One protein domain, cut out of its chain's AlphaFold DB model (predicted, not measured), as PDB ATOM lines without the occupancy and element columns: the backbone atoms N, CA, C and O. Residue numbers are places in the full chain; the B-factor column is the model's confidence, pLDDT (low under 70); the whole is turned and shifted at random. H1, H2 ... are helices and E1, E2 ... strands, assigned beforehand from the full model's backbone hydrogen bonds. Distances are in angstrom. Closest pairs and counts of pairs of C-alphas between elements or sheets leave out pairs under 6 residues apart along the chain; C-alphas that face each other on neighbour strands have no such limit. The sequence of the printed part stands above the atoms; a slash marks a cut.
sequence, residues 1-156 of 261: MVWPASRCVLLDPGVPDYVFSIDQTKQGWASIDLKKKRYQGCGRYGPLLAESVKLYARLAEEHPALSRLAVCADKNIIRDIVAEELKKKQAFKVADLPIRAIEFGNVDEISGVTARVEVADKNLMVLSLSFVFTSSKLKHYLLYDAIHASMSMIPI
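This is residues 1 to 156 of the 261 residues of the protein "DUF1618 domain-containing protein" of Oryza sativa subsp. japonica (UniProt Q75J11). This is a small sandwich, only partly face to face: a twisted sheet of five strands, E1 E7 E6 E5 E4, is covered in part by the hairpin E2 and E3, the strands crossed, and H2 packs on the large sheet by E1 and E7. The longest helix, H3, reaches away from this body as an arm, and residues 93 to 112 fold back from it to E4; residues 90 to 95 stick out at that end, and residues 1 to 7 stick out at the other as a tail. The printed part has 156 residues with three named helices and seven named strands, in the order H1 E1 H2 E2 E3 H3 E4 E5 E6 E7; the five-strand sheet is mixed, and E2 and E3 are antiparallel. The class is mixed, helices and strands, with under half of the residues in named elements. The whole is compact, with a radius of gyration of the C-alphas of 17.5 A, and it spans 70 by 32 by 24 A.

Start at residue 1 and go on to residues 14 to 15, which pair antiparallel with residues 115 to 116 of E4, residues 113 to 120. H1, residues 24 to 27, is near E2, residues 53 to 58, with 5 pairs of C-alphas within 10 A. E1, residues 36 to 39, is an edge strand, parallel to E7, residues 150 to 155; look for N 38 and O 151, 2.8 A apart. H2, residues 46 to 52, is on the sheet of E1, E7, E6, residues 139 to 145, E5, residues 124 to 131, and E4; its closest C-alphas to E7 are those of Ala 50 and Met 153, 6.1 A. E2 forms a hairpin with E3, residues 68 to 73, where N 56 and O 70 are 2.9 A apart. This pair and the five-strand sheet make a sandwich, two sheets face to face, with 24 pairs of C-alphas within 10 A and the strands of the one at 48 degrees to those of the other. The closest C-alphas of E3 and E4 are those of Ala 73 and Val 113, 6.1 A. H3, residues 75 to 92, touches H2 with residues 75 to 78 alone, closest at the C-alphas of Ile 77 and Ser 52, 6.4 A. They run opposite ways at a steep tilt of 37 degrees, only just past shallow. H3 is not on the five-strand sheet. E4 E5 E6 E7 form a meander, each strand the antiparallel neighbour of the one before: find N 128 and O 116 at 2.9 A, N 127 and O 142 at 2.9 A, and N 143 and O 152 at 2.8 A. Every O i to N i+4 pair is within hydrogen-bond range in H2 and H3; H1 is too short for such a pair.

Find C-alpha 24 at (43.859, 20.009, -8.280), where H1 begins. Find C-alpha 75 at (41.625, 36.637, -8.632); from there H3 runs 25.7 A to C-alpha 92 at (39.195, 61.753, -3.676). E2 and E3 measure 17.1 A each, E4 19.1 A, E5 22.1 A, E6 19.4 A and E7 16.8 A. E7 ends at C-alpha 155, (39.895, 40.656, 11.817).

The C-alphas farthest apart are those of Met 1 and Ala 91, 70.1 A. Without the stretches that stand free, the body spans 51 by 31 by 24 A. The printed part has no cut, and H3 to E4 is a long link of 20 residues. Mean pLDDT of the printed part is 74.1; look for values under 70 at residues 1 to 13 and 89 to 111, among others.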
ATOM      1  N   MET A   1      41.491  -6.028  17.763       32.97
ATOM      2  CA  MET A   1      41.175  -4.963  16.789       32.97
ATOM      3  C   MET A   1      41.982  -3.743  17.207       32.97
ATOM      4  O   MET A   1      41.634  -3.088  18.179       32.97
ATOM      5  N   VAL A   2      43.154  -3.567  16.599       29.55
ATOM      6  CA  VAL A   2      44.119  -2.523  16.967       29.55
ATOM      7  C   VAL A   2      43.645  -1.232  16.309       29.55
ATOM      8  O   VAL A   2      43.473  -1.197  15.092       29.55
ATOM      9  N   TRP A   3      43.355  -0.203  17.103       27.05
ATOM     10  CA  TRP A   3      43.064   1.127  16.569       27.05
ATOM     11  C   TRP A   3      44.297   1.595  15.787       27.05
ATOM     12  O   TRP A   3      45.407   1.417  16.297       27.05
ATOM     13  N   PRO A   4      44.165   2.164  14.573       38.25
ATOM     14  CA  PRO A   4      45.328   2.712  13.900       38.25
ATOM     15  C   PRO A   4      45.883   3.807  14.805       38.25
ATOM     16  O   PRO A   4      45.126   4.673  15.255       38.25
ATOM     17  N   ALA A   5      47.183   3.732  15.097       38.38
ATOM     18  CA  ALA A   5      47.903   4.776  15.803       38.38
ATOM     19  C   ALA A   5      47.489   6.133  15.226       38.38
ATOM     20  O   ALA A   5      47.450   6.289  14.002       38.38
ATOM     21  N   SER A   6      47.116   7.070  16.102       41.31
ATOM     22  CA  SER A   6      46.775   8.442  15.738       41.31
ATOM     23  C   SER A   6      47.793   8.939  14.716       41.31
ATOM     24  O   SER A   6      48.960   9.123  15.053       41.31
ATOM     25  N   ARG A   7      47.381   9.072  13.449       48.09
ATOM     26  CA  ARG A   7      48.263   9.573  12.394       48.09
ATOM     27  C   ARG A   7      48.535  11.036  12.723       48.09
ATOM     28  O   ARG A   7      47.681  11.886  12.490       48.09
ATOM     29  N   CYS A   8      49.679  11.313  13.338       46.16
ATOM     30  CA  CYS A   8      50.153  12.674  13.530       46.16
ATOM     31  C   CYS A   8      50.360  13.289  12.144       46.16
ATOM     32  O   CYS A   8      51.120  12.761  11.336       46.16
ATOM     33  N   VAL A   9      49.656  14.383  11.860       57.28
ATOM     34  CA  VAL A   9      49.820  15.135  10.618       57.28
ATOM     35  C   VAL A   9      50.785  16.274  10.911       57.28
ATOM     36  O   VAL A   9      50.423  17.218  11.608       57.28
ATOM     37  N   LEU A  10      52.014  16.179  10.406       55.84
ATOM     38  CA  LEU A  10      52.930  17.314  10.417       55.84
ATOM     39  C   LEU A  10      52.588  18.213   9.222       55.84
ATOM     40  O   LEU A  10      52.555  17.746   8.079       55.84
ATOM     41  N   LEU A  11      52.277  19.478   9.511       61.81
ATOM     42  CA  LEU A  11      51.935  20.506   8.530       61.81
ATOM     43  C   LEU A  11      53.062  21.530   8.442       61.81
ATOM     44  O   LEU A  11      53.628  21.922   9.461       61.81
ATOM     45  N   ASP A  12      53.333  22.000   7.228       65.75
ATOM     46  CA  ASP A  12      54.149  23.192   7.015       65.75
ATOM     47  C   ASP A  12      53.418  24.415   7.608       65.75
ATOM     48  O   ASP A  12      52.254  24.655   7.258       65.75
ATOM     49  N   PRO A  13      54.037  25.181   8.529       67.38
ATOM     50  CA  PRO A  13      53.414  26.381   9.072       67.38
ATOM     51  C   PRO A  13      53.225  27.469   8.007       67.38
ATOM     52  O   PRO A  13      52.323  28.300   8.143       67.38
ATOM     53  N   GLY A  14      54.054  27.476   6.960       74.75
ATOM     54  CA  GLY A  14      53.869  28.304   5.779       74.75
ATOM     55  C   GLY A  14      52.799  27.704   4.878       74.75
ATOM     56  O   GLY A  14      52.930  26.586   4.390       74.75
ATOM     57  N   VAL A  15      51.733  28.462   4.625       77.50
ATOM     58  CA  VAL A  15      50.666  28.032   3.723       77.50
ATOM     59  C   VAL A  15      50.817  28.823   2.425       77.50
ATOM     60  O   VAL A  15      50.464  30.008   2.389       77.50
ATOM     61  N   PRO A  16      51.383  28.214   1.366       75.88
ATOM     62  CA  PRO A  16      51.617  28.911   0.114       75.88
ATOM     63  C   PRO A  16      50.296  29.309  -0.545       75.88
ATOM     64  O   PRO A  16      49.316  28.555  -0.512       75.88
ATOM     65  N   ASP A  17      50.310  30.476  -1.192       77.81
ATOM     66  CA  ASP A  17      49.314  30.790  -2.212       77.81
ATOM     67  C   ASP A  17      49.582  29.898  -3.416       77.81
ATOM     68  O   ASP A  17      50.636  30.002  -4.053       77.81
ATOM     69  N   TYR A  18      48.671  28.973  -3.688       73.62
ATOM     70  CA  TYR A  18      48.901  27.966  -4.713       73.62
ATOM     71  C   TYR A  18      48.082  28.268  -5.960       73.62
ATOM     72  O   TYR A  18      46.855  28.315  -5.931       73.62
ATOM     73  N   VAL A  19      48.765  28.429  -7.091       69.31
ATOM     74  CA  VAL A  19      48.113  28.510  -8.400       69.31
ATOM     75  C   VAL A  19      48.177  27.129  -9.032       69.31
ATOM     76  O   VAL A  19      49.234  26.681  -9.474       69.31
ATOM     77  N   PHE A  20      47.043  26.434  -9.066       64.62
ATOM     78  CA  PHE A  20      46.953  25.130  -9.713       64.62
ATOM     79  C   PHE A  20      47.075  25.292 -11.235       64.62
ATOM     80  O   PHE A  20      46.204  25.877 -11.877       64.62
ATOM     81  N   SER A  21      48.171  24.792 -11.813       61.06
ATOM     82  CA  SER A  21      48.414  24.784 -13.268       61.06
ATOM     83  C   SER A  21      47.660  23.671 -14.001       61.06
ATOM     84  O   SER A  21      47.456  23.738 -15.211       61.06
ATOM     85  N   ILE A  22      47.242  22.647 -13.261       62.06
ATOM     86  CA  ILE A  22      46.405  21.535 -13.707       62.06
ATOM     87  C   ILE A  22      45.327  21.281 -12.656       62.06
ATOM     88  O   ILE A  22      45.420  21.787 -11.540       62.06
ATOM     89  N   ASP A  23      44.314  20.486 -13.003       68.69
ATOM     90  CA  ASP A  23      43.245  20.125 -12.073       68.69
ATOM     91  C   ASP A  23      43.809  19.619 -10.731       68.69
ATOM     92  O   ASP A  23      44.613  18.685 -10.686       68.69
ATOM     93  N   GLN A  24      43.381  20.257  -9.641       70.06
ATOM     94  CA  GLN A  24      43.859  20.009  -8.280       70.06
ATOM     95  C   GLN A  24      43.719  18.535  -7.853       70.06
ATOM     96  O   GLN A  24      44.609  17.990  -7.195       70.06
ATOM     97  N   THR A  25      42.665  17.850  -8.307       68.94
ATOM     98  CA  THR A  25      42.411  16.443  -7.965       68.94
ATOM     99  C   THR A  25      43.424  15.501  -8.614       68.94
ATOM    100  O   THR A  25      43.737  14.454  -8.054       68.94
ATOM    101  N   LYS A  26      44.039  15.907  -9.736       70.19
ATOM    102  CA  LYS A  26      45.100  15.141 -10.417       70.19
ATOM    103  C   LYS A  26      46.454  15.203  -9.706       70.19
ATOM    104  O   LYS A  26      47.342  14.427 -10.034       70.19
ATOM    105  N   GLN A  27      46.621  16.113  -8.749       71.81
ATOM    106  CA  GLN A  27      47.836  16.257  -7.938       71.81
ATOM    107  C   GLN A  27      47.652  15.743  -6.496       71.81
ATOM    108  O   GLN A  27      48.483  16.022  -5.626       71.81
ATOM    109  N   GLY A  28      46.553  15.024  -6.231       82.25
ATOM    110  CA  GLY A  28      46.199  14.533  -4.898       82.25
ATOM    111  C   GLY A  28      45.676  15.617  -3.951       82.25
ATOM    112  O   GLY A  28      45.514  15.356  -2.761       82.25
ATOM    113  N   TRP A  29      45.418  16.835  -4.440       86.50
ATOM    114  CA  TRP A  29      44.812  17.886  -3.629       86.50
ATOM    115  C   TRP A  29      43.298  17.723  -3.577       86.50
ATOM    116  O   TRP A  29      42.635  17.512  -4.593       86.50
ATOM    117  N   ALA A  30      42.746  17.905  -2.384       88.31
ATOM    118  CA  ALA A  30      41.317  17.986  -2.148       88.31
ATOM    119  C   ALA A  30      40.953  19.393  -1.672       88.31
ATOM    120  O   ALA A  30      41.633  19.967  -0.819       88.31
ATOM    121  N   SER A  31      39.862  19.946  -2.205       87.81
ATOM    122  CA  SER A  31      39.252  21.145  -1.630       87.81
ATOM    123  C   SER A  31      38.672  20.806  -0.264       87.81
ATOM    124  O   SER A  31      37.922  19.836  -0.138       87.81
ATOM    125  N   ILE A  32      38.973  21.620   0.741       87.81
ATOM    126  CA  ILE A  32      38.309  21.517   2.038       87.81
ATOM    127  C   ILE A  32      36.874  22.021   1.861       87.81
ATOM    128  O   ILE A  32      36.666  23.144   1.401       87.81
ATOM    129  N   ASP A  33      35.888  21.182   2.184       80.31
ATOM    130  CA  ASP A  33      34.473  21.531   2.049       80.31
ATOM    131  C   ASP A  33      34.087  22.617   3.065       80.31
ATOM    132  O   ASP A  33      34.283  22.469   4.272       80.31
ATOM    133  N   LEU A  34      33.540  23.724   2.561       82.19
ATOM    134  CA  LEU A  34      33.152  24.895   3.341       82.19
ATOM    135  C   LEU A  34      31.645  25.114   3.198       82.19
ATOM    136  O   LEU A  34      31.192  25.960   2.428       82.19
ATOM    137  N   LYS A  35      30.855  24.363   3.967       85.19
ATOM    138  CA  LYS A  35      29.383  24.399   3.904       85.19
ATOM    139  C   LYS A  35      28.797  25.706   4.419       85.19
ATOM    140  O   LYS A  35      27.704  26.102   4.022       85.19
ATOM    141  N   LYS A  36      29.486  26.345   5.363       87.31
ATOM    142  CA  LYS A  36      29.055  27.603   5.976       87.31
ATOM    143  C   LYS A  36      30.227  28.557   6.044       87.31
ATOM    144  O   LYS A  36      31.239  28.233   6.657       87.31
ATOM    145  N   LYS A  37      30.057  29.749   5.486       89.06
ATOM    146  CA  LYS A  37      31.005  30.848   5.634       89.06
ATOM    147  C   LYS A  37      30.386  31.946   6.483       89.06
ATOM    148  O   LYS A  37      29.212  32.277   6.338       89.06
ATOM    149  N   ARG A  38      31.168  32.471   7.416       88.31
ATOM    150  CA  ARG A  38      30.808  33.587   8.288       88.31
ATOM    151  C   ARG A  38      31.912  34.621   8.230       88.31
ATOM    152  O   ARG A  38      33.085  34.291   8.070       88.31
ATOM    153  N   TYR A  39      31.535  35.874   8.396       87.88
ATOM    154  CA  TYR A  39      32.474  36.978   8.471       87.88
ATOM    155  C   TYR A  39      31.952  37.999   9.473       87.88
ATOM    156  O   TYR A  39      30.761  38.310   9.499       87.88
ATOM    157  N   GLN A  40      32.836  38.517  10.318       79.94
ATOM    158  CA  GLN A  40      32.470  39.502  11.333       79.94
ATOM    159  C   GLN A  40      33.578  40.535  11.462       79.94
ATOM    160  O   GLN A  40      34.738  40.172  11.582       79.94
ATOM    161  N   GLY A  41      33.236  41.825  11.437       74.56
ATOM    162  CA  GLY A  41      34.198  42.909  11.675       74.56
ATOM    163  C   GLY A  41      35.247  43.124  10.573       74.56
ATOM    164  O   GLY A  41      36.145  43.938  10.744       74.56
ATOM    165  N   CYS A  42      35.142  42.444   9.429       74.88
ATOM    166  CA  CYS A  42      36.140  42.477   8.349       74.88
ATOM    167  C   CYS A  42      36.023  43.694   7.398       74.88
ATOM    168  O   CYS A  42      36.518  43.668   6.271       74.88
ATOM    169  N   GLY A  43      35.349  44.767   7.823       78.00
ATOM    170  CA  GLY A  43      35.141  45.972   7.015       78.00
ATOM    171  C   GLY A  43      34.330  45.732   5.732       78.00
ATOM    172  O   GLY A  43      33.696  44.693   5.555       78.00
ATOM    173  N   ARG A  44      34.350  46.715   4.820       81.75
ATOM    174  CA  ARG A  44      33.489  46.723   3.619       81.75
ATOM    175  C   ARG A  44      33.747  45.561   2.654       81.75
ATOM    176  O   ARG A  44      32.821  45.085   2.014       81.75
ATOM    177  N   TYR A  45      35.001  45.115   2.562       83.69
ATOM    178  CA  TYR A  45      35.416  44.032   1.668       83.69
ATOM    179  C   TYR A  45      35.485  42.670   2.334       83.69
ATOM    180  O   TYR A  45      35.638  41.672   1.643       83.69
ATOM    181  N   GLY A  46      35.320  42.613   3.651       82.69
ATOM    182  CA  GLY A  46      35.327  41.381   4.422       82.69
ATOM    183  C   GLY A  46      34.513  40.231   3.827       82.69
ATOM    184  O   GLY A  46      35.071  39.149   3.667       82.69
ATOM    185  N   PRO A  47      33.239  40.443   3.451       86.56
ATOM    186  CA  PRO A  47      32.426  39.399   2.832       86.56
ATOM    187  C   PRO A  47      33.037  38.871   1.527       86.56
ATOM    188  O   PRO A  47      33.189  37.668   1.355       86.56
ATOM    189  N   LEU A  48      33.456  39.772   0.634       88.44
ATOM    190  CA  LEU A  48      34.040  39.415  -0.663       88.44
ATOM    191  C   LEU A  48      35.383  38.691  -0.505       88.44
ATOM    192  O   LEU A  48      35.647  37.713  -1.197       88.44
ATOM    193  N   LEU A  49      36.211  39.140   0.438       87.19
ATOM    194  CA  LEU A  49      37.480  38.498   0.774       87.19
ATOM    195  C   LEU A  49      37.270  37.106   1.387       87.19
ATOM    196  O   LEU A  49      37.989  36.177   1.042       87.19
ATOM    197  N   ALA A  50      36.277  36.928   2.262       87.88
ATOM    198  CA  ALA A  50      35.950  35.612   2.812       87.88
ATOM    199  C   ALA A  50      35.425  34.659   1.727       87.88
ATOM    200  O   ALA A  50      35.725  33.464   1.741       87.88
ATOM    201  N   GLU A  51      34.651  35.179   0.773       88.88
ATOM    202  CA  GLU A  51      34.137  34.370  -0.327       88.88
ATOM    203  C   GLU A  51      35.211  33.977  -1.337       88.88
ATOM    204  O   GLU A  51      35.177  32.854  -1.846       88.88
ATOM    205  N   SER A  52      36.193  34.849  -1.570       88.00
ATOM    206  CA  SER A  52      37.288  34.572  -2.496       88.00
ATOM    207  C   SER A  52      38.217  33.466  -1.998       88.00
ATOM    208  O   SER A  52      38.792  32.754  -2.822       88.00
ATOM    209  N   VAL A  53      38.349  33.291  -0.679       89.31
ATOM    210  CA  VAL A  53      39.273  32.322  -0.079       89.31
ATOM    211  C   VAL A  53      38.778  30.883  -0.236       89.31
ATOM    212  O   VAL A  53      37.633  30.542   0.079       89.31
ATOM    213  N   LYS A  54      39.693  30.018  -0.679       89.38
ATOM    214  CA  LYS A  54      39.545  28.562  -0.756       89.38
ATOM    215  C   LYS A  54      40.742  27.889  -0.093       89.38
ATOM    216  O   LYS A  54      41.862  28.393  -0.174       89.38
ATOM    217  N   LEU A  55      40.493  26.749   0.542       89.19
ATOM    218  CA  LEU A  55      41.519  25.932   1.179       89.19
ATOM    219  C   LEU A  55      41.613  24.576   0.498       89.19
ATOM    220  O   LEU A  55      40.595  23.960   0.171       89.19
ATOM    221  N   TYR A  56      42.840  24.100   0.349       88.56
ATOM    222  CA  TYR A  56      43.142  22.799  -0.219       88.56
ATOM    223  C   TYR A  56      44.104  22.055   0.684       88.56
ATOM    224  O   TYR A  56      45.043  22.644   1.213       88.56
ATOM    225  N   ALA A  57      43.890  20.757   0.830       87.06
ATOM    226  CA  ALA A  57      44.781  19.887   1.572       87.06
ATOM    227  C   ALA A  57      45.248  18.738   0.682       87.06
ATOM    228  O   ALA A  57      44.483  18.208  -0.125       87.06
ATOM    229  N   ARG A  58      46.503  18.337   0.858       85.81
ATOM    230  CA  ARG A  58      47.052  17.100   0.310       85.81
ATOM    231  C   ARG A  58      47.632  16.297   1.456       85.81
ATOM    232  O   ARG A  58      48.560  16.757   2.120       85.81
ATOM    233  N   LEU A  59      47.089  15.109   1.684       82.38
ATOM    234  CA  LEU A  59      47.621  14.200   2.689       82.38
ATOM    235  C   LEU A  59      48.869  13.508   2.144       82.38
ATOM    236  O   LEU A  59      48.932  13.159   0.968       82.38
ATOM    237  N   ALA A  60      49.864  13.331   3.003       78.12
ATOM    238  CA  ALA A  60      50.982  12.458   2.692       78.12
ATOM    239  C   ALA A  60      50.532  10.997   2.761       78.12
ATOM    240  O   ALA A  60      49.923  10.579   3.748       78.12
ATOM    241  N   GLU A  61      50.834  10.234   1.714       74.12
ATOM    242  CA  GLU A  61      50.538   8.800   1.670       74.12
ATOM    243  C   GLU A  61      51.612   7.986   2.406       74.12
ATOM    244  O   GLU A  61      51.280   7.017   3.087       74.12
ATOM    245  N   GLU A  62      52.876   8.426   2.353       66.06
ATOM    246  CA  GLU A  62      54.028   7.727   2.933       66.06
ATOM    247  C   GLU A  62      55.047   8.697   3.560       66.06
ATOM    248  O   GLU A  62      55.236   9.828   3.104       66.06
ATOM    249  N   HIS A  63      55.733   8.248   4.614       55.38
ATOM    250  CA  HIS A  63      56.856   8.969   5.222       55.38
ATOM    251  C   HIS A  63      58.070   8.943   4.270       55.38
ATOM    252  O   HIS A  63      58.340   7.887   3.701       55.38
ATOM    253  N   PRO A  64      58.843  10.037   4.100       59.91
ATOM    254  CA  PRO A  64      58.888  11.272   4.897       59.91
ATOM    255  C   PRO A  64      58.036  12.428   4.351       59.91
ATOM    256  O   PRO A  64      58.243  13.576   4.745       59.91
ATOM    257  N   ALA A  65      57.112  12.183   3.416       67.75
ATOM    258  CA  ALA A  65      56.326  13.272   2.851       67.75
ATOM    259  C   ALA A  65      55.450  13.928   3.933       67.75
ATOM    260  O   ALA A  65      54.830  13.256   4.755       67.75
ATOM    261  N   LEU A  66      55.389  15.261   3.918       70.12
ATOM    262  CA  LEU A  66      54.510  16.025   4.801       70.12
ATOM    263  C   LEU A  66      53.167  16.265   4.128       70.12
ATOM    264  O   LEU A  66      53.095  16.496   2.913       70.12
ATOM    265  N   SER A  67      52.106  16.249   4.932       78.50
ATOM    266  CA  SER A  67      50.818  16.740   4.459       78.50
ATOM    267  C   SER A  67      50.927  18.242   4.230       78.50
ATOM    268  O   SER A  67      51.636  18.949   4.945       78.50
ATOM    269  N   ARG A  68      50.249  18.735   3.199       82.38
ATOM    270  CA  ARG A  68      50.349  20.127   2.774       82.38
ATOM    271  C   ARG A  68      48.995  20.795   2.822       82.38
ATOM    272  O   ARG A  68      47.984  20.190   2.466       82.38
ATOM    273  N   LEU A  69      49.012  22.057   3.219       87.44
ATOM    274  CA  LEU A  69      47.886  22.964   3.125       87.44
ATOM    275  C   LEU A  69      48.227  24.031   2.087       87.44
ATOM    276  O   LEU A  69      49.363  24.492   2.017       87.44
ATOM    277  N   ALA A  70      47.245  24.416   1.291       87.50
ATOM    278  CA  ALA A  70      47.338  25.511   0.346       87.50
ATOM    279  C   ALA A  70      46.131  26.428   0.521       87.50
ATOM    280  O   ALA A  70      45.021  25.981   0.831       87.50
ATOM    281  N   VAL A  71      46.364  27.716   0.298       88.19
ATOM    282  CA  VAL A  71      45.318  28.730   0.240       88.19
ATOM    283  C   VAL A  71      45.271  29.291  -1.174       88.19
ATOM    284  O   VAL A  71      46.294  29.389  -1.844       88.19
ATOM    285  N   CYS A  72      44.080  29.650  -1.630       87.19
ATOM    286  CA  CYS A  72      43.895  30.406  -2.862       87.19
ATOM    287  C   CYS A  72      42.874  31.507  -2.609       87.19
ATOM    288  O   CYS A  72      41.953  31.324  -1.811       87.19
ATOM    289  N   ALA A  73      42.983  32.608  -3.344       86.75
ATOM    290  CA  ALA A  73      41.934  33.615  -3.418       86.75
ATOM    291  C   ALA A  73      41.459  33.796  -4.866       86.75
ATOM    292  O   ALA A  73      42.251  33.739  -5.807       86.75
ATOM    293  N   ASP A  74      40.159  34.016  -5.048       86.19
ATOM    294  CA  ASP A  74      39.579  34.320  -6.356       86.19
ATOM    295  C   ASP A  74      40.146  35.638  -6.911       86.19
ATOM    296  O   ASP A  74      39.859  36.735  -6.415       86.19
ATOM    297  N   LYS A  75      40.955  35.515  -7.968       80.94
ATOM    298  CA  LYS A  75      41.625  36.637  -8.632       80.94
ATOM    299  C   LYS A  75      40.645  37.646  -9.230       80.94
ATOM    300  O   LYS A  75      40.973  38.828  -9.301       80.94
ATOM    301  N   ASN A  76      39.454  37.217  -9.654       84.06
ATOM    302  CA  ASN A  76      38.453  38.118 -10.223       84.06
ATOM    303  C   ASN A  76      37.901  39.039  -9.139       84.06
ATOM    304  O   ASN A  76      37.935  40.254  -9.301       84.06
ATOM    305  N   ILE A  77      37.525  38.467  -7.991       86.69
ATOM    306  CA  ILE A  77      37.045  39.239  -6.839       86.69
ATOM    307  C   ILE A  77      38.118  40.225  -6.362       86.69
ATOM    308  O   ILE A  77      37.825  41.390  -6.098       86.69
ATOM    309  N   ILE A  78      39.377  39.785  -6.278       81.94
ATOM    310  CA  ILE A  78      40.492  40.658  -5.888       81.94
ATOM    311  C   ILE A  78      40.651  41.823  -6.869       81.94
ATOM    312  O   ILE A  78      40.782  42.973  -6.450       81.94
ATOM    313  N   ARG A  79      40.623  41.536  -8.171       80.50
ATOM    314  CA  ARG A  79      40.755  42.543  -9.223       80.50
ATOM    315  C   ARG A  79      39.627  43.571  -9.172       80.50
ATOM    316  O   ARG A  79      39.908  44.760  -9.304       80.50
ATOM    317  N   ASP A  80      38.397  43.141  -8.906       84.31
ATOM    318  CA  ASP A  80      37.248  44.037  -8.766       84.31
ATOM    319  C   ASP A  80      37.399  44.975  -7.559       84.31
ATOM    320  O   ASP A  80      37.213  46.189  -7.685       84.31
ATOM    321  N   ILE A  81      37.827  44.438  -6.408       82.88
ATOM    322  CA  ILE A  81      38.116  45.217  -5.190       82.88
ATOM    323  C   ILE A  81      39.195  46.273  -5.462       82.88
ATOM    324  O   ILE A  81      39.035  47.448  -5.125       82.88
ATOM    325  N   VAL A  82      40.300  45.862  -6.089       78.69
ATOM    326  CA  VAL A  82      41.423  46.752  -6.408       78.69
ATOM    327  C   VAL A  82      40.990  47.847  -7.385       78.69
ATOM    328  O   VAL A  82      41.275  49.024  -7.150       78.69
ATOM    329  N   ALA A  83      40.271  47.493  -8.452       80.12
ATOM    330  CA  ALA A  83      39.804  48.445  -9.457       80.12
ATOM    331  C   ALA A  83      38.854  49.498  -8.862       80.12
ATOM    332  O   ALA A  83      38.947  50.681  -9.200       80.12
ATOM    333  N   GLU A  84      37.958  49.097  -7.958       82.69
ATOM    334  CA  GLU A  84      37.050  50.016  -7.269       82.69
ATOM    335  C   GLU A  84      37.812  51.029  -6.397       82.69
ATOM    336  O   GLU A  84      37.504  52.225  -6.394       82.69
ATOM    337  N   GLU A  85      38.846  50.584  -5.686       76.88
ATOM    338  CA  GLU A  85      39.620  51.455  -4.793       76.88
ATOM    339  C   GLU A  85      40.563  52.389  -5.543       76.88
ATOM    340  O   GLU A  85      40.778  53.524  -5.113       76.88
ATOM    341  N   LEU A  86      41.065  51.972  -6.707       73.94
ATOM    342  CA  LEU A  86      41.810  52.851  -7.607       73.94
ATOM    343  C   LEU A  86      40.937  53.995  -8.135       73.94
ATOM    344  O   LEU A  86      41.369  55.150  -8.106       73.94
ATOM    345  N   LYS A  87      39.690  53.709  -8.535       76.50
ATOM    346  CA  LYS A  87      38.728  54.751  -8.941       76.50
ATOM    347  C   LYS A  87      38.489  55.758  -7.812       76.50
ATOM    348  O   LYS A  87      38.472  56.964  -8.050       76.50
ATOM    349  N   LYS A  88      38.379  55.284  -6.566       72.12
ATOM    350  CA  LYS A  88      38.216  56.145  -5.382       72.12
ATOM    351  C   LYS A  88      39.465  56.978  -5.072       72.12
ATOM    352  O   LYS A  88      39.317  58.160  -4.763       72.12
ATOM    353  N   LYS A  89      40.681  56.428  -5.213       69.12
ATOM    354  CA  LYS A  89      41.940  57.201  -5.081       69.12
ATOM    355  C   LYS A  89      41.986  58.377  -6.048       69.12
ATOM    356  O   LYS A  89      42.288  59.493  -5.629       69.12
ATOM    357  N   GLN A  90      41.668  58.125  -7.318       67.12
ATOM    358  CA  GLN A  90      41.686  59.146  -8.367       67.12
ATOM    359  C   GLN A  90      40.639  60.239  -8.120       67.12
ATOM    360  O   GLN A  90      40.924  61.413  -8.342       67.12
ATOM    361  N   ALA A  91      39.462  59.869  -7.609       63.44
ATOM    362  CA  ALA A  91      38.384  60.813  -7.331       63.44
ATOM    363  C   ALA A  91      38.605  61.663  -6.064       63.44
ATOM    364  O   ALA A  91      38.228  62.832  -6.054       63.44
ATOM    365  N   PHE A  92      39.203  61.109  -5.000       61.28
ATOM    366  CA  PHE A  92      39.195  61.753  -3.676       61.28
ATOM    367  C   PHE A  92      40.572  62.167  -3.117       61.28
ATOM    368  O   PHE A  92      40.607  62.778  -2.054       61.28
ATOM    369  N   LYS A  93      41.707  61.876  -3.781       57.50
ATOM    370  CA  LYS A  93      43.078  62.161  -3.269       57.50
ATOM    371  C   LYS A  93      43.291  61.751  -1.791       57.50
ATOM    372  O   LYS A  93      44.051  62.388  -1.065       57.50
ATOM    373  N   VAL A  94      42.622  60.695  -1.320       50.16
ATOM    374  CA  VAL A  94      42.722  60.238   0.078       50.16
ATOM    375  C   VAL A  94      43.945  59.336   0.245       50.16
ATOM    376  O   VAL A  94      44.082  58.329  -0.452       50.16
ATOM    377  N   ALA A  95      44.820  59.699   1.186       50.16
ATOM    378  CA  ALA A  95      46.088  59.020   1.464       50.16
ATOM    379  C   ALA A  95      45.948  57.712   2.270       50.16
ATOM    380  O   ALA A  95      46.864  56.895   2.256       50.16
ATOM    381  N   ASP A  96      44.814  57.488   2.941       50.25
ATOM    382  CA  ASP A  96      44.676  56.451   3.979       50.25
ATOM    383  C   ASP A  96      43.778  55.276   3.563       50.25
ATOM    384  O   ASP A  96      42.976  54.747   4.332       50.25
ATOM    385  N   LEU A  97      43.861  54.876   2.293       52.47
ATOM    386  CA  LEU A  97      43.143  53.687   1.851       52.47
ATOM    387  C   LEU A  97      43.824  52.425   2.394       52.47
ATOM    388  O   LEU A  97      45.049  52.305   2.316       52.47
ATOM    389  N   PRO A  98      43.041  51.432   2.849       57.19
ATOM    390  CA  PRO A  98      43.532  50.168   3.394       57.19
ATOM    391  C   PRO A  98      44.290  49.305   2.376       57.19
ATOM    392  O   PRO A  98      44.681  48.189   2.706       57.19
ATOM    393  N   ILE A  99      44.488  49.793   1.150       59.28
ATOM    394  CA  ILE A  99      45.142  49.106   0.046       59.28
ATOM    395  C   ILE A  99      46.508  49.729  -0.215       59.28
ATOM    396  O   ILE A  99      46.607  50.931  -0.509       59.28
ATOM    397  N   ARG A 100      47.555  48.896  -0.139       57.88
ATOM    398  CA  ARG A 100      48.917  49.277  -0.523       57.88
ATOM    399  C   ARG A 100      48.867  49.818  -1.948       57.88
ATOM    400  O   ARG A 100      48.273  49.204  -2.830       57.88
ATOM    401  N   ALA A 101      49.476  50.978  -2.171       46.88
ATOM    402  CA  ALA A 101      49.798  51.437  -3.514       46.88
ATOM    403  C   ALA A 101      50.899  50.521  -4.070       46.88
ATOM    404  O   ALA A 101      52.068  50.876  -4.066       46.88
ATOM    405  N   ILE A 102      50.542  49.291  -4.427       51.44
ATOM    406  CA  ILE A 102      51.401  48.461  -5.257       51.44
ATOM    407  C   ILE A 102      51.301  49.081  -6.647       51.44
ATOM    408  O   ILE A 102      50.204  49.410  -7.095       51.44
ATOM    409  N   GLU A 103      52.430  49.316  -7.304       50.22
ATOM    410  CA  GLU A 103      52.441  49.653  -8.723       50.22
ATOM    411  C   GLU A 103      51.835  48.456  -9.463       50.22
ATOM    412  O   GLU A 103      52.476  47.425  -9.650       50.22
ATOM    413  N   PHE A 104      50.541  48.545  -9.776       53.62
ATOM    414  CA  PHE A 104      49.730  47.474 -10.359       53.62
ATOM    415  C   PHE A 104      50.075  47.252 -11.845       53.62
ATOM    416  O   PHE A 104      49.189  47.249 -12.694       53.62
ATOM    417  N   GLY A 105      51.362  47.094 -12.171       48.78
ATOM    418  CA  GLY A 105      51.837  46.827 -13.529       48.78
ATOM    419  C   GLY A 105      51.434  45.444 -14.047       48.78
ATOM    420  O   GLY A 105      51.240  45.292 -15.244       48.78
ATOM    421  N   ASN A 106      51.232  44.470 -13.149       52.19
ATOM    422  CA  ASN A 106      50.836  43.097 -13.483       52.19
ATOM    423  C   ASN A 106      49.806  42.556 -12.478       52.19
ATOM    424  O   ASN A 106      50.130  41.805 -11.562       52.19
ATOM    425  N   VAL A 107      48.533  42.931 -12.639       52.22
ATOM    426  CA  VAL A 107      47.426  42.384 -11.823       52.22
ATOM    427  C   VAL A 107      47.286  40.861 -12.004       52.22
ATOM    428  O   VAL A 107      46.851  40.172 -11.082       52.22
ATOM    429  N   ASP A 108      47.720  40.322 -13.146       52.72
ATOM    430  CA  ASP A 108      47.615  38.897 -13.487       52.72
ATOM    431  C   ASP A 108      48.562  37.986 -12.667       52.72
ATOM    432  O   ASP A 108      48.257  36.804 -12.442       52.72
ATOM    433  N   GLU A 109      49.655  38.543 -12.131       54.00
ATOM    434  CA  GLU A 109      50.663  37.839 -11.317       54.00
ATOM    435  C   GLU A 109      50.430  37.962  -9.804       54.00
ATOM    436  O   GLU A 109      51.146  37.344  -9.016       54.00
ATOM    437  N   ILE A 110      49.422  38.726  -9.364       55.31
ATOM    438  CA  ILE A 110      49.175  38.931  -7.934       55.31
ATOM    439  C   ILE A 110      48.641  37.632  -7.318       55.31
ATOM    440  O   ILE A 110      47.466  37.281  -7.451       55.31
ATOM    441  N   SER A 111      49.527  36.934  -6.603       60.75
ATOM    442  CA  SER A 111      49.160  36.077  -5.476       60.75
ATOM    443  C   SER A 111      48.303  36.911  -4.521       60.75
ATOM    444  O   SER A 111      48.708  37.972  -4.043       60.75
ATOM    445  N   GLY A 112      47.056  36.492  -4.336       71.19
ATOM    446  CA  GLY A 112      46.038  37.288  -3.668       71.19
ATOM    447  C   GLY A 112      46.153  37.271  -2.153       71.19
ATOM    448  O   GLY A 112      45.758  38.235  -1.495       71.19
ATOM    449  N   VAL A 113      46.678  36.177  -1.601       83.94
ATOM    450  CA  VAL A 113      46.568  35.866  -0.178       83.94
ATOM    451  C   VAL A 113      47.776  35.078   0.301       83.94
ATOM    452  O   VAL A 113      48.163  34.086  -0.291       83.94
ATOM    453  N   THR A 114      48.348  35.481   1.424       85.19
ATOM    454  CA  THR A 114      49.362  34.707   2.144       85.19
ATOM    455  C   THR A 114      48.752  34.187   3.432       85.19
ATOM    456  O   THR A 114      48.058  34.948   4.118       85.19
ATOM    457  N   ALA A 115      49.041  32.938   3.792       87.31
ATOM    458  CA  ALA A 115      48.512  32.324   4.998       87.31
ATOM    459  C   ALA A 115      49.608  31.671   5.854       87.31
ATOM    460  O   ALA A 115      50.621  31.190   5.346       87.31
ATOM    461  N   ARG A 116      49.394  31.646   7.170       83.94
ATOM    462  CA  ARG A 116      50.227  30.904   8.123       83.94
ATOM    463  C   ARG A 116      49.342  30.101   9.059       83.94
ATOM    464  O   ARG A 116      48.339  30.628   9.539       83.94
ATOM    465  N   VAL A 117      49.719  28.857   9.342       81.44
ATOM    466  CA  VAL A 117      49.054  28.062  10.379       81.44
ATOM    467  C   VAL A 117      49.409  28.646  11.744       81.44
ATOM    468  O   VAL A 117      50.577  28.773  12.110       81.44
ATOM    469  N   GLU A 118      48.384  29.042  12.489       78.75
ATOM    470  CA  GLU A 118      48.507  29.541  13.859       78.75
ATOM    471  C   GLU A 118      48.110  28.467  14.868       78.75
ATOM    472  O   GLU A 118      48.715  28.375  15.929       78.75
ATOM    473  N   VAL A 119      47.104  27.656  14.533       76.12
ATOM    474  CA  VAL A 119      46.657  26.501  15.317       76.12
ATOM    475  C   VAL A 119      46.213  25.410  14.347       76.12
ATOM    476  O   VAL A 119      45.482  25.697  13.398       76.12
ATOM    477  N   ALA A 120      46.616  24.170  14.604       75.75
ATOM    478  CA  ALA A 120      46.086  22.986  13.939       75.75
ATOM    479  C   ALA A 120      45.799  21.915  14.995       75.75
ATOM    480  O   ALA A 120      46.713  21.321  15.559       75.75
ATOM    481  N   ASP A 121      44.517  21.705  15.271       71.38
ATOM    482  CA  ASP A 121      44.000  20.679  16.170       71.38
ATOM    483  C   ASP A 121      42.983  19.808  15.407       71.38
ATOM    484  O   ASP A 121      42.553  20.142  14.301       71.38
ATOM    485  N   LYS A 122      42.571  18.685  15.996       71.31
ATOM    486  CA  LYS A 122      41.695  17.670  15.403       71.31
ATOM    487  C   LYS A 122      40.440  18.252  14.748       71.31
ATOM    488  O   LYS A 122      40.022  17.763  13.703       71.31
ATOM    489  N   ASN A 123      39.836  19.260  15.376       78.56
ATOM    490  CA  ASN A 123      38.563  19.840  14.944       78.56
ATOM    491  C   ASN A 123      38.648  21.325  14.572       78.56
ATOM    492  O   ASN A 123      37.667  21.874  14.073       78.56
ATOM    493  N   LEU A 124      39.782  21.980  14.829       81.31
ATOM    494  CA  LEU A 124      39.937  23.418  14.659       81.31
ATOM    495  C   LEU A 124      41.261  23.717  13.966       81.31
ATOM    496  O   LEU A 124      42.325  23.315  14.430       81.31
ATOM    497  N   MET A 125      41.189  24.499  12.900       85.81
ATOM    498  CA  MET A 125      42.359  25.096  12.277       85.81
ATOM    499  C   MET A 125      42.205  26.612  12.267       85.81
ATOM    500  O   MET A 125      41.161  27.135  11.878       85.81
ATOM    501  N   VAL A 126      43.246  27.320  12.691       86.62
ATOM    502  CA  VAL A 126      43.302  28.783  12.665       86.62
ATOM    503  C   VAL A 126      44.451  29.198  11.765       86.62
ATOM    504  O   VAL A 126      45.601  28.848  12.028       86.62
ATOM    505  N   LEU A 127      44.141  29.966  10.722       88.88
ATOM    506  CA  LEU A 127      45.135  30.569   9.840       88.88
ATOM    507  C   LEU A 127      45.165  32.077  10.047       88.88
ATOM    508  O   LEU A 127      44.110  32.702  10.145       88.88
ATOM    509  N   SER A 128      46.348  32.683  10.061       87.88
ATOM    510  CA  SER A 128      46.466  34.124   9.848       87.88
ATOM    511  C   SER A 128      46.579  34.397   8.352       87.88
ATOM    512  O   SER A 128      47.405  33.804   7.666       87.88
ATOM    513  N   LEU A 129      45.719  35.274   7.840       88.62
ATOM    514  CA  LEU A 129      45.645  35.678   6.443       88.62
ATOM    515  C   LEU A 129      46.072  37.135   6.291       88.62
ATOM    516  O   LEU A 129      45.627  38.009   7.041       88.62
ATOM    517  N   SER A 130      46.846  37.414   5.249       85.06
ATOM    518  CA  SER A 130      47.014  38.765   4.718       85.06
ATOM    519  C   SER A 130      46.826  38.767   3.214       85.06
ATOM    520  O   SER A 130      47.323  37.888   2.520       85.06
ATOM    521  N   PHE A 131      46.123  39.776   2.714       82.06
ATOM    522  CA  PHE A 131      45.960  39.976   1.283       82.06
ATOM    523  C   PHE A 131      47.035  40.940   0.798       82.06
ATOM    524  O   PHE A 131      47.229  41.996   1.405       82.06
ATOM    525  N   VAL A 132      47.733  40.597  -0.283       74.56
ATOM    526  CA  VAL A 132      48.928  41.330  -0.745       74.56
ATOM    527  C   VAL A 132      48.628  42.803  -1.029       74.56
ATOM    528  O   VAL A 132      49.407  43.688  -0.680       74.56
ATOM    529  N   PHE A 133      47.449  43.081  -1.579       71.69
ATOM    530  CA  PHE A 133      46.986  44.432  -1.877       71.69
ATOM    531  C   PHE A 133      46.501  45.197  -0.640       71.69
ATOM    532  O   PHE A 133      46.293  46.396  -0.738       71.69
ATOM    533  N   THR A 134      46.343  44.568   0.526       71.62
ATOM    534  CA  THR A 134      45.911  45.245   1.760       71.62
ATOM    535  C   THR A 134      47.093  45.728   2.609       71.62
ATOM    536  O   THR A 134      48.228  45.260   2.495       71.62
ATOM    537  N   SER A 135      46.848  46.721   3.464       68.81
ATOM    538  CA  SER A 135      47.809  47.217   4.451       68.81
ATOM    539  C   SER A 135      48.316  46.065   5.321       68.81
ATOM    540  O   SER A 135      47.540  45.196   5.707       68.81
ATOM    541  N   SER A 136      49.597  46.077   5.709       63.53
ATOM    542  CA  SER A 136      50.169  45.070   6.628       63.53
ATOM    543  C   SER A 136      49.430  44.963   7.964       63.53
ATOM    544  O   SER A 136      49.559  43.951   8.654       63.53
ATOM    545  N   LYS A 137      48.676  46.006   8.332       65.00
ATOM    546  CA  LYS A 137      47.844  46.058   9.537       65.00
ATOM    547  C   LYS A 137      46.513  45.314   9.382       65.00
ATOM    548  O   LYS A 137      45.881  45.011  10.386       65.00
ATOM    549  N   LEU A 138      46.078  45.025   8.156       72.06
ATOM    550  CA  LEU A 138      44.830  44.318   7.874       72.06
ATOM    551  C   LEU A 138      45.110  42.837   7.692       72.06
ATOM    552  O   LEU A 138      45.269  42.327   6.584       72.06
ATOM    553  N   LYS A 139      45.173  42.151   8.827       81.94
ATOM    554  CA  LYS A 139      45.252  40.698   8.880       81.94
ATOM    555  C   LYS A 139      43.931  40.137   9.373       81.94
ATOM    556  O   LYS A 139      43.244  40.765  10.180       81.94
ATOM    557  N   HIS A 140      43.601  38.942   8.913       86.81
ATOM    558  CA  HIS A 140      42.385  38.239   9.305       86.81
ATOM    559  C   HIS A 140      42.742  36.874   9.881       86.81
ATOM    560  O   HIS A 140      43.672  36.236   9.402       86.81
ATOM    561  N   TYR A 141      42.018  36.422  10.898       88.75
ATOM    562  CA  TYR A 141      41.995  35.007  11.225       88.75
ATOM    563  C   TYR A 141      40.965  34.310  10.352       88.75
ATOM    564  O   TYR A 141      39.844  34.795  10.195       88.75
ATOM    565  N   LEU A 142      41.353  33.157   9.824       90.75
ATOM    566  CA  LEU A 142      40.465  32.185   9.218       90.75
ATOM    567  C   LEU A 142      40.325  31.008  10.175       90.75
ATOM    568  O   LEU A 142      41.285  30.273  10.397       90.75
ATOM    569  N   LEU A 143      39.143  30.852  10.756       89.94
ATOM    570  CA  LEU A 143      38.826  29.768  11.672       89.94
ATOM    571  C   LEU A 143      38.048  28.717  10.896       89.94
ATOM    572  O   LEU A 143      36.920  28.977  10.479       89.94
ATOM    573  N   TYR A 144      38.649  27.552  10.705       89.44
ATOM    574  CA  TYR A 144      37.989  26.388  10.142       89.44
ATOM    575  C   TYR A 144      37.608  25.419  11.260       89.44
ATOM    576  O   TYR A 144      38.472  24.898  11.962       89.44
ATOM    577  N   ASP A 145      36.307  25.187  11.403       86.06
ATOM    578  CA  ASP A 145      35.719  24.200  12.303       86.06
ATOM    579  C   ASP A 145      35.292  22.976  11.486       86.06
ATOM    580  O   ASP A 145      34.340  23.035  10.695       86.06
ATOM    581  N   ALA A 146      36.001  21.868  11.694       85.88
ATOM    582  CA  ALA A 146      35.789  20.619  10.976       85.88
ATOM    583  C   ALA A 146      34.482  19.911  11.368       85.88
ATOM    584  O   ALA A 146      33.918  19.199  10.540       85.88
ATOM    585  N   ILE A 147      33.964  20.120  12.588       83.75
ATOM    586  CA  ILE A 147      32.715  19.490  13.057       83.75
ATOM    587  C   ILE A 147      31.543  20.004  12.223       83.75
ATOM    588  O   ILE A 147      30.677  19.242  11.794       83.75
ATOM    589  N   HIS A 148      31.532  21.311  11.972       86.25
ATOM    590  CA  HIS A 148      30.461  21.968  11.233       86.25
ATOM    591  C   HIS A 148      30.785  22.190   9.752       86.25
ATOM    592  O   HIS A 148      29.933  22.732   9.041       86.25
ATOM    593  N   ALA A 149      31.987  21.805   9.300       87.75
ATOM    594  CA  ALA A 149      32.543  22.166   7.994       87.75
ATOM    595  C   ALA A 149      32.330  23.662   7.705       87.75
ATOM    596  O   ALA A 149      31.758  24.059   6.684       87.75
ATOM    597  N   SER A 150      32.678  24.493   8.690       89.56
ATOM    598  CA  SER A 150      32.381  25.921   8.672       89.56
ATOM    599  C   SER A 150      33.641  26.757   8.769       89.56
ATOM    600  O   SER A 150      34.593  26.394   9.453       89.56
ATOM    601  N   MET A 151      33.623  27.896   8.090       91.44
ATOM    602  CA  MET A 151      34.709  28.852   8.063       91.44
ATOM    603  C   MET A 151      34.221  30.195   8.582       91.44
ATOM    604  O   MET A 151      33.194  30.699   8.133       91.44
ATOM    605  N   SER A 152      34.966  30.788   9.505       90.00
ATOM    606  CA  SER A 152      34.734  32.154   9.963       90.00
ATOM    607  C   SER A 152      35.963  33.003   9.689       90.00
ATOM    608  O   SER A 152      37.058  32.654  10.117       90.00
ATOM    609  N   MET A 153      35.781  34.120   8.992       90.38
ATOM    610  CA  MET A 153      36.816  35.133   8.855       90.38
ATOM    611  C   MET A 153      36.547  36.271   9.838       90.38
ATOM    612  O   MET A 153      35.460  36.848   9.850       90.38
ATOM    613  N   ILE A 154      37.530  36.589  10.672       87.19
ATOM    614  CA  ILE A 154      37.458  37.701  11.626       87.19
ATOM    615  C   ILE A 154      38.719  38.553  11.493       87.19
ATOM    616  O   ILE A 154      39.771  38.014  11.146       87.19
ATOM    617  N   PRO A 155      38.673  39.873  11.726       81.12
ATOM    618  CA  PRO A 155      39.895  40.656  11.817       81.12
ATOM    619  C   PRO A 155      40.759  40.081  12.939       81.12
ATOM    620  O   PRO A 155      40.244  39.714  13.996       81.12
ATOM    621  N   ILE A 156      42.072  40.012  12.721       76.69
ATOM    622  CA  ILE A 156      42.985  39.785  13.839       76.69
ATOM    623  C   ILE A 156      42.829  41.008  14.738       76.69
ATOM    624  O   ILE A 156      43.084  42.125  14.271       76.69
TER     625      ILE A 156